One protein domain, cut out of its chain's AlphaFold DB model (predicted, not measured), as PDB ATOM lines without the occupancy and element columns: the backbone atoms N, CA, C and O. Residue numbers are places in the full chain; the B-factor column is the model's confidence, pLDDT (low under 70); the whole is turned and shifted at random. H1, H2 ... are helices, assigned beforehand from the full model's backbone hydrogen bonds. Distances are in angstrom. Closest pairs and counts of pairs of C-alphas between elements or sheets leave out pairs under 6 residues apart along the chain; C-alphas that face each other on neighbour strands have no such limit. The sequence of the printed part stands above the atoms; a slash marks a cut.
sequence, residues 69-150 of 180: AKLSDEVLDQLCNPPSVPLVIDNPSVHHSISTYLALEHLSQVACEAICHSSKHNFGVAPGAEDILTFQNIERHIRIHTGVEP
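AT A GLANCE: This is residues 69 to 150 of the 180 residues of an uncharacterized protein of Paxillus rubicundulus Ve08.2h10 (UniProt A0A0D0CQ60). H3, the longest helix, forms a helical hairpin with H2; H4 starts at this pair and runs away from it, and H1 lies apart at the other end. The printed part has 82 residues with four named helices, H1 to H4 in chain order, and no named strand: all helix. It is elongated, 43 by 27 by 18 A, and only just loose, close to compact, with a radius of gyration of the C-alphas of 14.5 A.

IN THESE COORDINATES: H3, residues 109 to 123, spans 20.9 A from C-alpha 109 at (166.383, 104.103, 150.566). H2 is residues 92 to 103, 15.8 A; H4 is 135 to 146, 16.3 A, ending at C-alpha 146 (149.702, 114.180, 147.160); H1 is 73 to 80, 10.5 A.

HOW THE PARTS SIT: H3 and H2 touch, closest C-alphas Cys 112 and Tyr 101, 6.0 A, opposite ways at a shallow tilt of 33 degrees, only just short of steep. H4 touches H2 with residues 135 to 138 alone, about perpendicular at 86 degrees; the closest C-alphas, Ile 138 and Ile 98, are 6.2 A apart. H3 and H4 only just touch, with 3 pairs of C-alphas within 8 A, the closest Glu 113 and Phe 135 at 6.1 A. H1 is apart from H2, H3 and H4. In H1, H2, H3 and H4 every O i to N i+4 pair is within hydrogen-bond range.

THE WHOLE: The C-alphas farthest apart, Ala 69 and Val 125, are 45.1 A apart. The printed part has no cut; the links H1 to H2 and H3 to H4 are long. Residues 106 to 107 have pLDDT under 70.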
ATOM      1  N   ALA A  69     145.084 108.015 165.651       77.38
ATOM      2  CA  ALA A  69     145.449 108.261 164.259       77.38
ATOM      3  C   ALA A  69     146.852 108.879 164.133       77.38
ATOM      4  O   ALA A  69     147.490 108.694 163.102       77.38
ATOM      5  N   LYS A  70     147.358 109.544 165.190       81.06
ATOM      6  CA  LYS A  70     148.681 110.199 165.236       81.06
ATOM      7  C   LYS A  70     148.937 111.166 164.066       81.06
ATOM      8  O   LYS A  70     150.083 111.365 163.670       81.06
ATOM      9  N   LEU A  71     147.880 111.752 163.509       85.19
ATOM     10  CA  LEU A  71     147.986 112.759 162.460       85.19
ATOM     11  C   LEU A  71     148.417 114.092 163.080       85.19
ATOM     12  O   LEU A  71     147.935 114.457 164.152       85.19
ATOM     13  N   SER A  72     149.332 114.806 162.423       87.12
ATOM     14  CA  SER A  72     149.670 116.174 162.820       87.12
ATOM     15  C   SER A  72     148.548 117.136 162.429       87.12
ATOM     16  O   SER A  72     147.780 116.862 161.504       87.12
ATOM     17  N   ASP A  73     148.488 118.293 163.089       88.44
ATOM     18  CA  ASP A  73     147.519 119.341 162.748       88.44
ATOM     19  C   ASP A  73     147.664 119.803 161.287       88.44
ATOM     20  O   ASP A  73     146.668 120.051 160.618       88.44
ATOM     21  N   GLU A  74     148.897 119.848 160.766       87.06
ATOM     22  CA  GLU A  74     149.188 120.182 159.363       87.06
ATOM     23  C   GLU A  74     148.585 119.153 158.393       87.06
ATOM     24  O   GLU A  74     147.973 119.525 157.394       87.06
ATOM     25  N   VAL A  75     148.701 117.858 158.703       86.69
ATOM     26  CA  VAL A  75     148.134 116.786 157.868       86.69
ATOM     27  C   VAL A  75     146.611 116.777 157.956       86.69
ATOM     28  O   VAL A  75     145.940 116.587 156.943       86.69
ATOM     29  N   LEU A  76     146.041 117.012 159.142       88.62
ATOM     30  CA  LEU A  76     144.592 117.145 159.299       88.62
ATOM     31  C   LEU A  76     144.043 118.322 158.495       88.62
ATOM     32  O   LEU A  76     143.024 118.163 157.818       88.62
ATOM     33  N   ASP A  77     144.721 119.471 158.539       89.06
ATOM     34  CA  ASP A  77     144.352 120.636 157.740       89.06
ATOM     35  C   ASP A  77     144.414 120.315 156.246       89.06
ATOM     36  O   ASP A  77     143.437 120.536 155.537       89.06
ATOM     37  N   GLN A  78     145.495 119.684 155.781       86.06
ATOM     38  CA  GLN A  78     145.645 119.290 154.381       86.06
ATOM     39  C   GLN A  78     144.575 118.281 153.925       86.06
ATOM     40  O   GLN A  78     144.090 118.371 152.798       86.06
ATOM     41  N   LEU A  79     144.176 117.336 154.782       85.44
ATOM     42  CA  LEU A  79     143.098 116.382 154.492       85.44
ATOM     43  C   LEU A  79     141.727 117.066 154.407       85.44
ATOM     44  O   LEU A  79     140.903 116.688 153.574       85.44
ATOM     45  N   CYS A  80     141.475 118.064 155.258       87.19
ATOM     46  CA  CYS A  80     140.235 118.842 155.229       87.19
ATOM     47  C   CYS A  80     140.215 119.857 154.074       87.19
ATOM     48  O   CYS A  80     139.148 120.154 153.534       87.19
ATOM     49  N   ASN A  81     141.388 120.361 153.691       88.50
ATOM     50  CA  ASN A  81     141.603 121.412 152.705       88.50
ATOM     51  C   ASN A  81     142.602 120.944 151.626       88.50
ATOM     52  O   ASN A  81     143.712 121.480 151.531       88.50
ATOM     53  N   PRO A  82     142.243 119.941 150.799       84.50
ATOM     54  CA  PRO A  82     143.164 119.391 149.814       84.50
ATOM     55  C   PRO A  82     143.554 120.444 148.762       84.50
ATOM     56  O   PRO A  82     142.710 121.251 148.355       84.50
ATOM     57  N   PRO A  83     144.804 120.429 148.260       81.00
ATOM     58  CA  PRO A  83     145.227 121.335 147.199       81.00
ATOM     59  C   PRO A  83     144.327 121.216 145.961       81.00
ATOM     60  O   PRO A  83     144.177 120.140 145.387       81.00
ATOM     61  N   SER A  84     143.746 122.334 145.520       82.56
ATOM     62  CA  SER A  84     142.879 122.386 144.331       82.56
ATOM     63  C   SER A  84     143.622 122.755 143.044       82.56
ATOM     64  O   SER A  84     143.021 122.840 141.973       82.56
ATOM     65  N   VAL A  85     144.918 123.049 143.146       82.06
ATOM     66  CA  VAL A  85     145.765 123.443 142.017       82.06
ATOM     67  C   VAL A  85     146.359 122.184 141.379       82.06
ATOM     68  O   VAL A  85     146.795 121.297 142.114       82.06
ATOM     69  N   PRO A  86     146.408 122.084 140.036       82.75
ATOM     70  CA  PRO A  86     147.081 120.977 139.368       82.75
ATOM     71  C   PRO A  86     148.535 120.833 139.825       82.75
ATOM     72  O   PRO A  86     149.259 121.821 139.948       82.75
ATOM     73  N   LEU A  87     148.966 119.592 140.043       83.19
ATOM     74  CA  LEU A  87     150.359 119.282 140.335       83.19
ATOM     75  C   LEU A  87     151.227 119.585 139.109       83.19
ATOM     76  O   LEU A  87     151.034 118.989 138.050       83.19
ATOM     77  N   VAL A  88     152.196 120.484 139.271       86.38
ATOM     78  CA  VAL A  88     153.173 120.844 138.240       86.38
ATOM     79  C   VAL A  88     154.579 120.568 138.774       86.38
ATOM     80  O   VAL A  88     154.989 121.153 139.774       86.38
ATOM     81  N   ILE A  89     155.306 119.662 138.114       89.06
ATOM     82  CA  ILE A  89     156.695 119.301 138.435       89.06
ATOM     83  C   ILE A  89     157.552 119.588 137.198       89.06
ATOM     84  O   ILE A  89     157.824 118.699 136.395       89.06
ATOM     85  N   ASP A  90     157.956 120.848 137.037       90.00
ATOM     86  CA  ASP A  90     158.666 121.311 135.833       90.00
ATOM     87  C   ASP A  90     160.185 121.095 135.892       90.00
ATOM     88  O   ASP A  90     160.862 121.146 134.867       90.00
ATOM     89  N   ASN A  91     160.744 120.862 137.084       92.06
ATOM     90  CA  ASN A  91     162.182 120.677 137.252       92.06
ATOM     91  C   ASN A  91     162.595 119.251 136.822       92.06
ATOM     92  O   ASN A  91     162.192 118.283 137.478       92.06
ATOM     93  N   PRO A  92     163.433 119.087 135.775       92.75
ATOM     94  CA  PRO A  92     163.816 117.766 135.273       92.75
ATOM     95  C   PRO A  92     164.567 116.910 136.296       92.75
ATOM     96  O   PRO A  92     164.429 115.688 136.290       92.75
ATOM     97  N   SER A  93     165.332 117.525 137.198       94.56
ATOM     98  CA  SER A  93     166.074 116.823 138.249       94.56
ATOM     99  C   SER A  93     165.169 116.348 139.378       94.56
ATOM    100  O   SER A  93     165.353 115.239 139.888       94.56
ATOM    101  N   VAL A  94     164.145 117.129 139.730       94.38
ATOM    102  CA  VAL A  94     163.083 116.682 140.646       94.38
ATOM    103  C   VAL A  94     162.297 115.537 140.008       94.38
ATOM    104  O   VAL A  94     162.106 114.501 140.645       94.38
ATOM    105  N   HIS A  95     161.931 115.665 138.729       94.00
ATOM    106  CA  HIS A  95     161.260 114.600 137.983       94.00
ATOM    107  C   HIS A  95     162.109 113.322 137.920       94.00
ATOM    108  O   HIS A  95     161.595 112.232 138.168       94.00
ATOM    109  N   HIS A  96     163.415 113.437 137.647       94.12
ATOM    110  CA  HIS A  96     164.372 112.321 137.692       94.12
ATOM    111  C   HIS A  96     164.405 111.654 139.069       94.12
ATOM    112  O   HIS A  96     164.368 110.428 139.166       94.12
ATOM    113  N   SER A  97     164.423 112.456 140.135       94.31
ATOM    114  CA  SER A  97     164.454 111.964 141.516       94.31
ATOM    115  C   SER A  97     163.193 111.161 141.853       94.31
ATOM    116  O   SER A  97     163.287 110.033 142.334       94.31
ATOM    117  N   ILE A  98     162.010 111.692 141.529       92.88
ATOM    118  CA  ILE A  98     160.723 111.009 141.747       92.88
ATOM    119  C   ILE A  98     160.607 109.766 140.861       92.88
ATOM    120  O   ILE A  98     160.203 108.712 141.338       92.88
ATOM    121  N   SER A  99     161.007 109.857 139.591       92.81
ATOM    122  CA  SER A  99     160.995 108.715 138.668       92.81
ATOM    123  C   SER A  99     161.892 107.588 139.171       92.81
ATOM    124  O   SER A  99     161.501 106.428 139.121       92.81
ATOM    125  N   THR A 100     163.068 107.932 139.703       93.44
ATOM    126  CA  THR A 100     163.975 106.974 140.343       93.44
ATOM    127  C   THR A 100     163.301 106.331 141.551       93.44
ATOM    128  O   THR A 100     163.260 105.112 141.632       93.44
ATOM    129  N   TYR A 101     162.728 107.125 142.459       92.25
ATOM    130  CA  TYR A 101     162.012 106.614 143.631       92.25
ATOM    131  C   TYR A 101     160.885 105.643 143.252       92.25
ATOM    132  O   TYR A 101     160.812 104.545 143.798       92.25
ATOM    133  N   LEU A 102     160.046 106.009 142.278       90.75
ATOM    134  CA  LEU A 102     158.920 105.184 141.836       90.75
ATOM    135  C   LEU A 102     159.373 103.920 141.103       90.75
ATOM    136  O   LEU A 102     158.848 102.852 141.378       90.75
ATOM    137  N   ALA A 103     160.373 104.009 140.220       91.31
ATOM    138  CA  ALA A 103     160.900 102.849 139.492       91.31
ATOM    139  C   ALA A 103     161.548 101.807 140.413       91.31
ATOM    140  O   ALA A 103     161.717 100.648 140.035       91.31
ATOM    141  N   LEU A 104     161.944 102.232 141.611       87.75
ATOM    142  CA  LEU A 104     162.580 101.373 142.584       87.75
ATOM    143  C   LEU A 104     161.585 100.553 143.405       87.75
ATOM    144  O   LEU A 104     162.098  99.648 144.045       87.75
ATOM    145  N   GLU A 105     160.260 100.813 143.351       70.44
ATOM    146  CA  GLU A 105     159.073 100.171 143.995       70.44
ATOM    147  C   GLU A 105     159.280  99.388 145.316       70.44
ATOM    148  O   GLU A 105     158.560  99.593 146.293       70.44
ATOM    149  N   HIS A 106     160.232  98.457 145.350       61.69
ATOM    150  CA  HIS A 106     160.578  97.548 146.444       61.69
ATOM    151  C   HIS A 106     162.013  97.704 146.992       61.69
ATOM    152  O   HIS A 106     162.427  96.926 147.854       61.69
ATOM    153  N   LEU A 107     162.814  98.640 146.483       63.97
ATOM    154  CA  LEU A 107     164.213  98.810 146.865       63.97
ATOM    155  C   LEU A 107     164.369  99.830 147.991       63.97
ATOM    156  O   LEU A 107     163.629 100.804 148.112       63.97
ATOM    157  N   SER A 108     165.361  99.574 148.841       76.12
ATOM    158  CA  SER A 108     165.635 100.377 150.025       76.12
ATOM    159  C   SER A 108     166.075 101.795 149.656       76.12
ATOM    160  O   SER A 108     166.679 102.022 148.606       76.12
ATOM    161  N   GLN A 109     165.842 102.737 150.575       90.00
ATOM    162  CA  GLN A 109     166.383 104.103 150.566       90.00
ATOM    163  C   GLN A 109     167.817 104.183 150.005       90.00
ATOM    164  O   GLN A 109     168.118 105.050 149.189       90.00
ATOM    165  N   VAL A 110     168.667 103.216 150.367       90.75
ATOM    166  CA  VAL A 110     170.061 103.089 149.916       90.75
ATOM    167  C   VAL A 110     170.194 103.063 148.389       90.75
ATOM    168  O   VAL A 110     171.075 103.723 147.844       90.75
ATOM    169  N   ALA A 111     169.340 102.322 147.680       92.12
ATOM    170  CA  ALA A 111     169.402 102.230 146.221       92.12
ATOM    171  C   ALA A 111     169.025 103.563 145.558       92.12
ATOM    172  O   ALA A 111     169.716 104.020 144.644       92.12
ATOM    173  N   CYS A 112     167.972 104.214 146.059       92.38
ATOM    174  CA  CYS A 112     167.539 105.521 145.571       92.38
ATOM    175  C   CYS A 112     168.626 106.578 145.790       92.38
ATOM    176  O   CYS A 112     168.963 107.328 144.873       92.38
ATOM    177  N   GLU A 113     169.220 106.604 146.984       92.88
ATOM    178  CA  GLU A 113     170.307 107.522 147.323       92.88
ATOM    179  C   GLU A 113     171.557 107.266 146.480       92.88
ATOM    180  O   GLU A 113     172.155 108.221 145.983       92.88
ATOM    181  N   ALA A 114     171.925 106.002 146.250       93.56
ATOM    182  CA  ALA A 114     173.071 105.650 145.416       93.56
ATOM    183  C   ALA A 114     172.900 106.126 143.965       93.56
ATOM    184  O   ALA A 114     173.839 106.679 143.386       93.56
ATOM    185  N   ILE A 115     171.703 105.966 143.387       93.25
ATOM    186  CA  ILE A 115     171.404 106.449 142.033       93.25
ATOM    187  C   ILE A 115     171.440 107.977 141.996       93.25
ATOM    188  O   ILE A 115     172.147 108.538 141.163       93.25
ATOM    189  N   CYS A 116     170.768 108.656 142.932       92.06
ATOM    190  CA  CYS A 116     170.768 110.119 142.997       92.06
ATOM    191  C   CYS A 116     172.188 110.681 143.173       92.06
ATOM    192  O   CYS A 116     172.565 111.644 142.506       92.06
ATOM    193  N   HIS A 117     173.008 110.054 144.019       92.88
ATOM    194  CA  HIS A 117     174.406 110.428 144.219       92.88
ATOM    195  C   HIS A 117     175.247 110.205 142.955       92.88
ATOM    196  O   HIS A 117     176.005 111.086 142.554       92.88
ATOM    197  N   SER A 118     175.094 109.054 142.293       93.44
ATOM    198  CA  SER A 118     175.771 108.771 141.024       93.44
ATOM    199  C   SER A 118     175.382 109.781 139.943       93.44
ATOM    200  O   SER A 118     176.254 110.309 139.251       93.44
ATOM    201  N   SER A 119     174.093 110.120 139.832       92.88
ATOM    202  CA  SER A 119     173.609 111.143 138.903       92.88
ATOM    203  C   SER A 119     174.243 112.505 139.191       92.88
ATOM    204  O   SER A 119     174.783 113.121 138.277       92.88
ATOM    205  N   LYS A 120     174.279 112.945 140.458       92.06
ATOM    206  CA  LYS A 120     174.958 114.193 140.852       92.06
ATOM    207  C   LYS A 120     176.444 114.184 140.513       92.06
ATOM    208  O   LYS A 120     176.963 115.175 140.016       92.06
ATOM    209  N   HIS A 121     177.131 113.076 140.768       91.94
ATOM    210  CA  HIS A 121     178.566 112.973 140.517       91.94
ATOM    211  C   HIS A 121     178.898 113.027 139.019       91.94
ATOM    212  O   HIS A 121     179.820 113.729 138.614       91.94
ATOM    213  N   ASN A 122     178.151 112.299 138.186       92.25
ATOM    214  CA  ASN A 122     178.437 112.201 136.752       92.25
ATOM    215  C   ASN A 122     177.919 113.400 135.950       92.25
ATOM    216  O   ASN A 122     178.507 113.751 134.929       92.25
ATOM    217  N   PHE A 123     176.842 114.037 136.411       88.12
ATOM    218  CA  PHE A 123     176.182 115.134 135.702       88.12
ATOM    219  C   PHE A 123     176.241 116.467 136.456       88.12
ATOM    220  O   PHE A 123     175.564 117.404 136.060       88.12
ATOM    221  N   GLY A 124     177.072 116.597 137.495       83.06
ATOM    222  CA  GLY A 124     177.117 117.770 138.384       83.06
ATOM    223  C   GLY A 124     177.468 119.111 137.732       83.06
ATOM    224  O   GLY A 124     177.296 120.152 138.355       83.06
ATOM    225  N   VAL A 125     177.962 119.102 136.490       87.69
ATOM    226  CA  VAL A 125     178.251 120.314 135.698       87.69
ATOM    227  C   VAL A 125     177.040 120.741 134.852       87.69
ATOM    228  O   VAL A 125     177.010 121.853 134.328       87.69
ATOM    229  N   ALA A 126     176.039 119.870 134.691       85.50
ATOM    230  CA  ALA A 126     174.816 120.191 133.973       85.50
ATOM    231  C   ALA A 126     173.915 121.107 134.825       85.50
ATOM    232  O   ALA A 126     173.800 120.885 136.032       85.50
ATOM    233  N   PRO A 127     173.243 122.103 134.216       85.06
ATOM    234  CA  PRO A 127     172.273 122.934 134.924       85.06
ATOM    235  C   PRO A 127     171.187 122.085 135.600       85.06
ATOM    236  O   PRO A 127     170.591 121.223 134.950       85.06
ATOM    237  N   GLY A 128     170.924 122.340 136.885       85.19
ATOM    238  CA  GLY A 128     169.892 121.655 137.662       85.19
ATOM    239  C   GLY A 128     170.354 120.364 138.339       85.19
ATOM    240  O   GLY A 128     169.556 119.736 139.032       85.19
ATOM    241  N   ALA A 129     171.607 119.920 138.194       87.50
ATOM    242  CA  ALA A 129     172.100 118.732 138.904       87.50
ATOM    243  C   ALA A 129     172.078 118.898 140.441       87.50
ATOM    244  O   ALA A 129     171.919 117.925 141.183       87.50
ATOM    245  N   GLU A 130     172.185 120.138 140.917       88.75
ATOM    246  CA  GLU A 130     172.010 120.555 142.307       88.75
ATOM    247  C   GLU A 130     170.604 120.265 142.855       88.75
ATOM    248  O   GLU A 130     170.468 119.968 144.045       88.75
ATOM    249  N   ASP A 131     169.592 120.249 141.982       93.94
ATOM    250  CA  ASP A 131     168.183 120.045 142.336       93.94
ATOM    251  C   ASP A 131     167.794 118.565 142.452       93.94
ATOM    252  O   ASP A 131     166.657 118.241 142.804       93.94
ATOM    253  N   ILE A 132     168.717 117.634 142.175       94.69
ATOM    254  CA  ILE A 132     168.472 116.209 142.424       94.69
ATOM    255  C   ILE A 132     168.230 116.027 143.930       94.69
ATOM    256  O   ILE A 132     169.066 116.369 144.776       94.69
ATOM    257  N   LEU A 133     167.080 115.472 144.285       94.38
ATOM    258  CA  LEU A 133     166.636 115.376 145.667       94.38
ATOM    259  C   LEU A 133     167.298 114.193 146.386       94.38
ATOM    260  O   LEU A 133     167.689 113.194 145.787       94.38
ATOM    261  N   THR A 134     167.438 114.312 147.705       92.94
ATOM    262  CA  THR A 134     167.709 113.161 148.579       92.94
ATOM    263  C   THR A 134     166.421 112.370 148.795       92.94
ATOM    264  O   THR A 134     165.336 112.918 148.624       92.94
ATOM    265  N   PHE A 135     166.517 111.114 149.236       92.06
ATOM    266  CA  PHE A 135     165.343 110.268 149.490       92.06
ATOM    267  C   PHE A 135     164.295 110.949 150.387       92.06
ATOM    268  O   PHE A 135     163.131 111.054 150.014       92.06
ATOM    269  N   GLN A 136     164.726 111.525 151.511       91.06
ATOM    270  CA  GLN A 136     163.836 112.251 152.425       91.06
ATOM    271  C   GLN A 136     163.168 113.469 151.771       91.06
ATOM    272  O   GLN A 136     162.002 113.762 152.036       91.06
ATOM    273  N   ASN A 137     163.893 114.183 150.904       93.06
ATOM    274  CA  ASN A 137     163.333 115.320 150.181       93.06
ATOM    275  C   ASN A 137     162.346 114.870 149.099       93.06
ATOM    276  O   ASN A 137     161.368 115.574 148.877       93.06
ATOM    277  N   ILE A 138     162.560 113.706 148.473       92.50
ATOM    278  CA  ILE A 138     161.598 113.101 147.544       92.50
ATOM    279  C   ILE A 138     160.304 112.760 148.286       92.50
ATOM    280  O   ILE A 138     159.243 113.215 147.870       92.50
ATOM    281  N   GLU A 139     160.376 112.040 149.411       90.69
ATOM    282  CA  GLU A 139     159.187 111.683 150.201       90.69
ATOM    283  C   GLU A 139     158.436 112.920 150.695       90.69
ATOM    284  O   GLU A 139     157.212 112.991 150.600       90.69
ATOM    285  N   ARG A 140     159.165 113.940 151.164       89.94
ATOM    286  CA  ARG A 140     158.565 115.224 151.537       89.94
ATOM    287  C   ARG A 140     157.869 115.888 150.349       89.94
ATOM    288  O   ARG A 140     156.775 116.419 150.517       89.94
ATOM    289  N   HIS A 141     158.493 115.881 149.175       90.62
ATOM    290  CA  HIS A 141     157.926 116.480 147.971       90.62
ATOM    291  C   HIS A 141     156.646 115.746 147.537       90.62
ATOM    292  O   HIS A 141     155.626 116.386 147.293       90.62
ATOM    293  N   ILE A 142     156.661 114.410 147.539       88.81
ATOM    294  CA  ILE A 142     155.480 113.579 147.258       88.81
ATOM    295  C   ILE A 142     154.366 113.870 148.266       88.81
ATOM    296  O   ILE A 142     153.232 114.108 147.859       88.81
ATOM    297  N   ARG A 143     154.670 113.916 149.566       87.00
ATOM    298  CA  ARG A 143     153.692 114.215 150.620       87.00
ATOM    299  C   ARG A 143     153.024 115.573 150.427       87.00
ATOM    300  O   ARG A 143     151.802 115.650 150.423       87.00
ATOM    301  N   ILE A 144     153.805 116.636 150.214       84.94
ATOM    302  CA  ILE A 144     153.269 117.996 150.018       84.94
ATOM    303  C   ILE A 144     152.283 118.029 148.845       84.94
ATOM    304  O   ILE A 144     151.246 118.683 148.924       84.94
ATOM    305  N   HIS A 145     152.587 117.305 147.769       83.56
ATOM    306  CA  HIS A 145     151.796 117.352 146.546       83.56
ATOM    307  C   HIS A 145     150.632 116.363 146.493       83.56
ATOM    308  O   HIS A 145     149.639 116.639 145.825       83.56
ATOM    309  N   THR A 146     150.735 115.227 147.178       84.62
ATOM    310  CA  THR A 146     149.702 114.180 147.160       84.62
ATOM    311  C   THR A 146     148.841 114.165 148.422       84.62
ATOM    312  O   THR A 146     147.773 113.561 148.411       84.62
ATOM    313  N   GLY A 147     149.293 114.795 149.512       83.06
ATOM    314  CA  GLY A 147     148.674 114.677 150.835       83.06
ATOM    315  C   GLY A 147     148.781 113.275 151.440       83.06
ATOM    316  O   GLY A 147     148.109 112.980 152.425       83.06
ATOM    317  N   VAL A 148     149.590 112.384 150.851       83.94
ATOM    318  CA  VAL A 148     149.782 111.020 151.351       83.94
ATOM    319  C   VAL A 148     150.787 111.048 152.498       83.94
ATOM    320  O   VAL A 148     151.986 111.231 152.282       83.94
ATOM    321  N   GLU A 149     150.285 110.834 153.713       84.25
ATOM    322  CA  GLU A 149     151.083 110.719 154.935       84.25
ATOM    323  C   GLU A 149     151.188 109.248 155.377       84.25
ATOM    324  O   GLU A 149     150.172 108.543 155.413       84.25
ATOM    325  N   PRO A 150     152.384 108.752 155.746       80.94
ATOM    326  CA  PRO A 150     152.508 107.425 156.331       80.94
ATOM    327  C   PRO A 150     151.872 107.369 157.726       80.94
ATOM    328  O   PRO A 150     152.220 108.129 158.627       80.94
TER     329      PRO A 150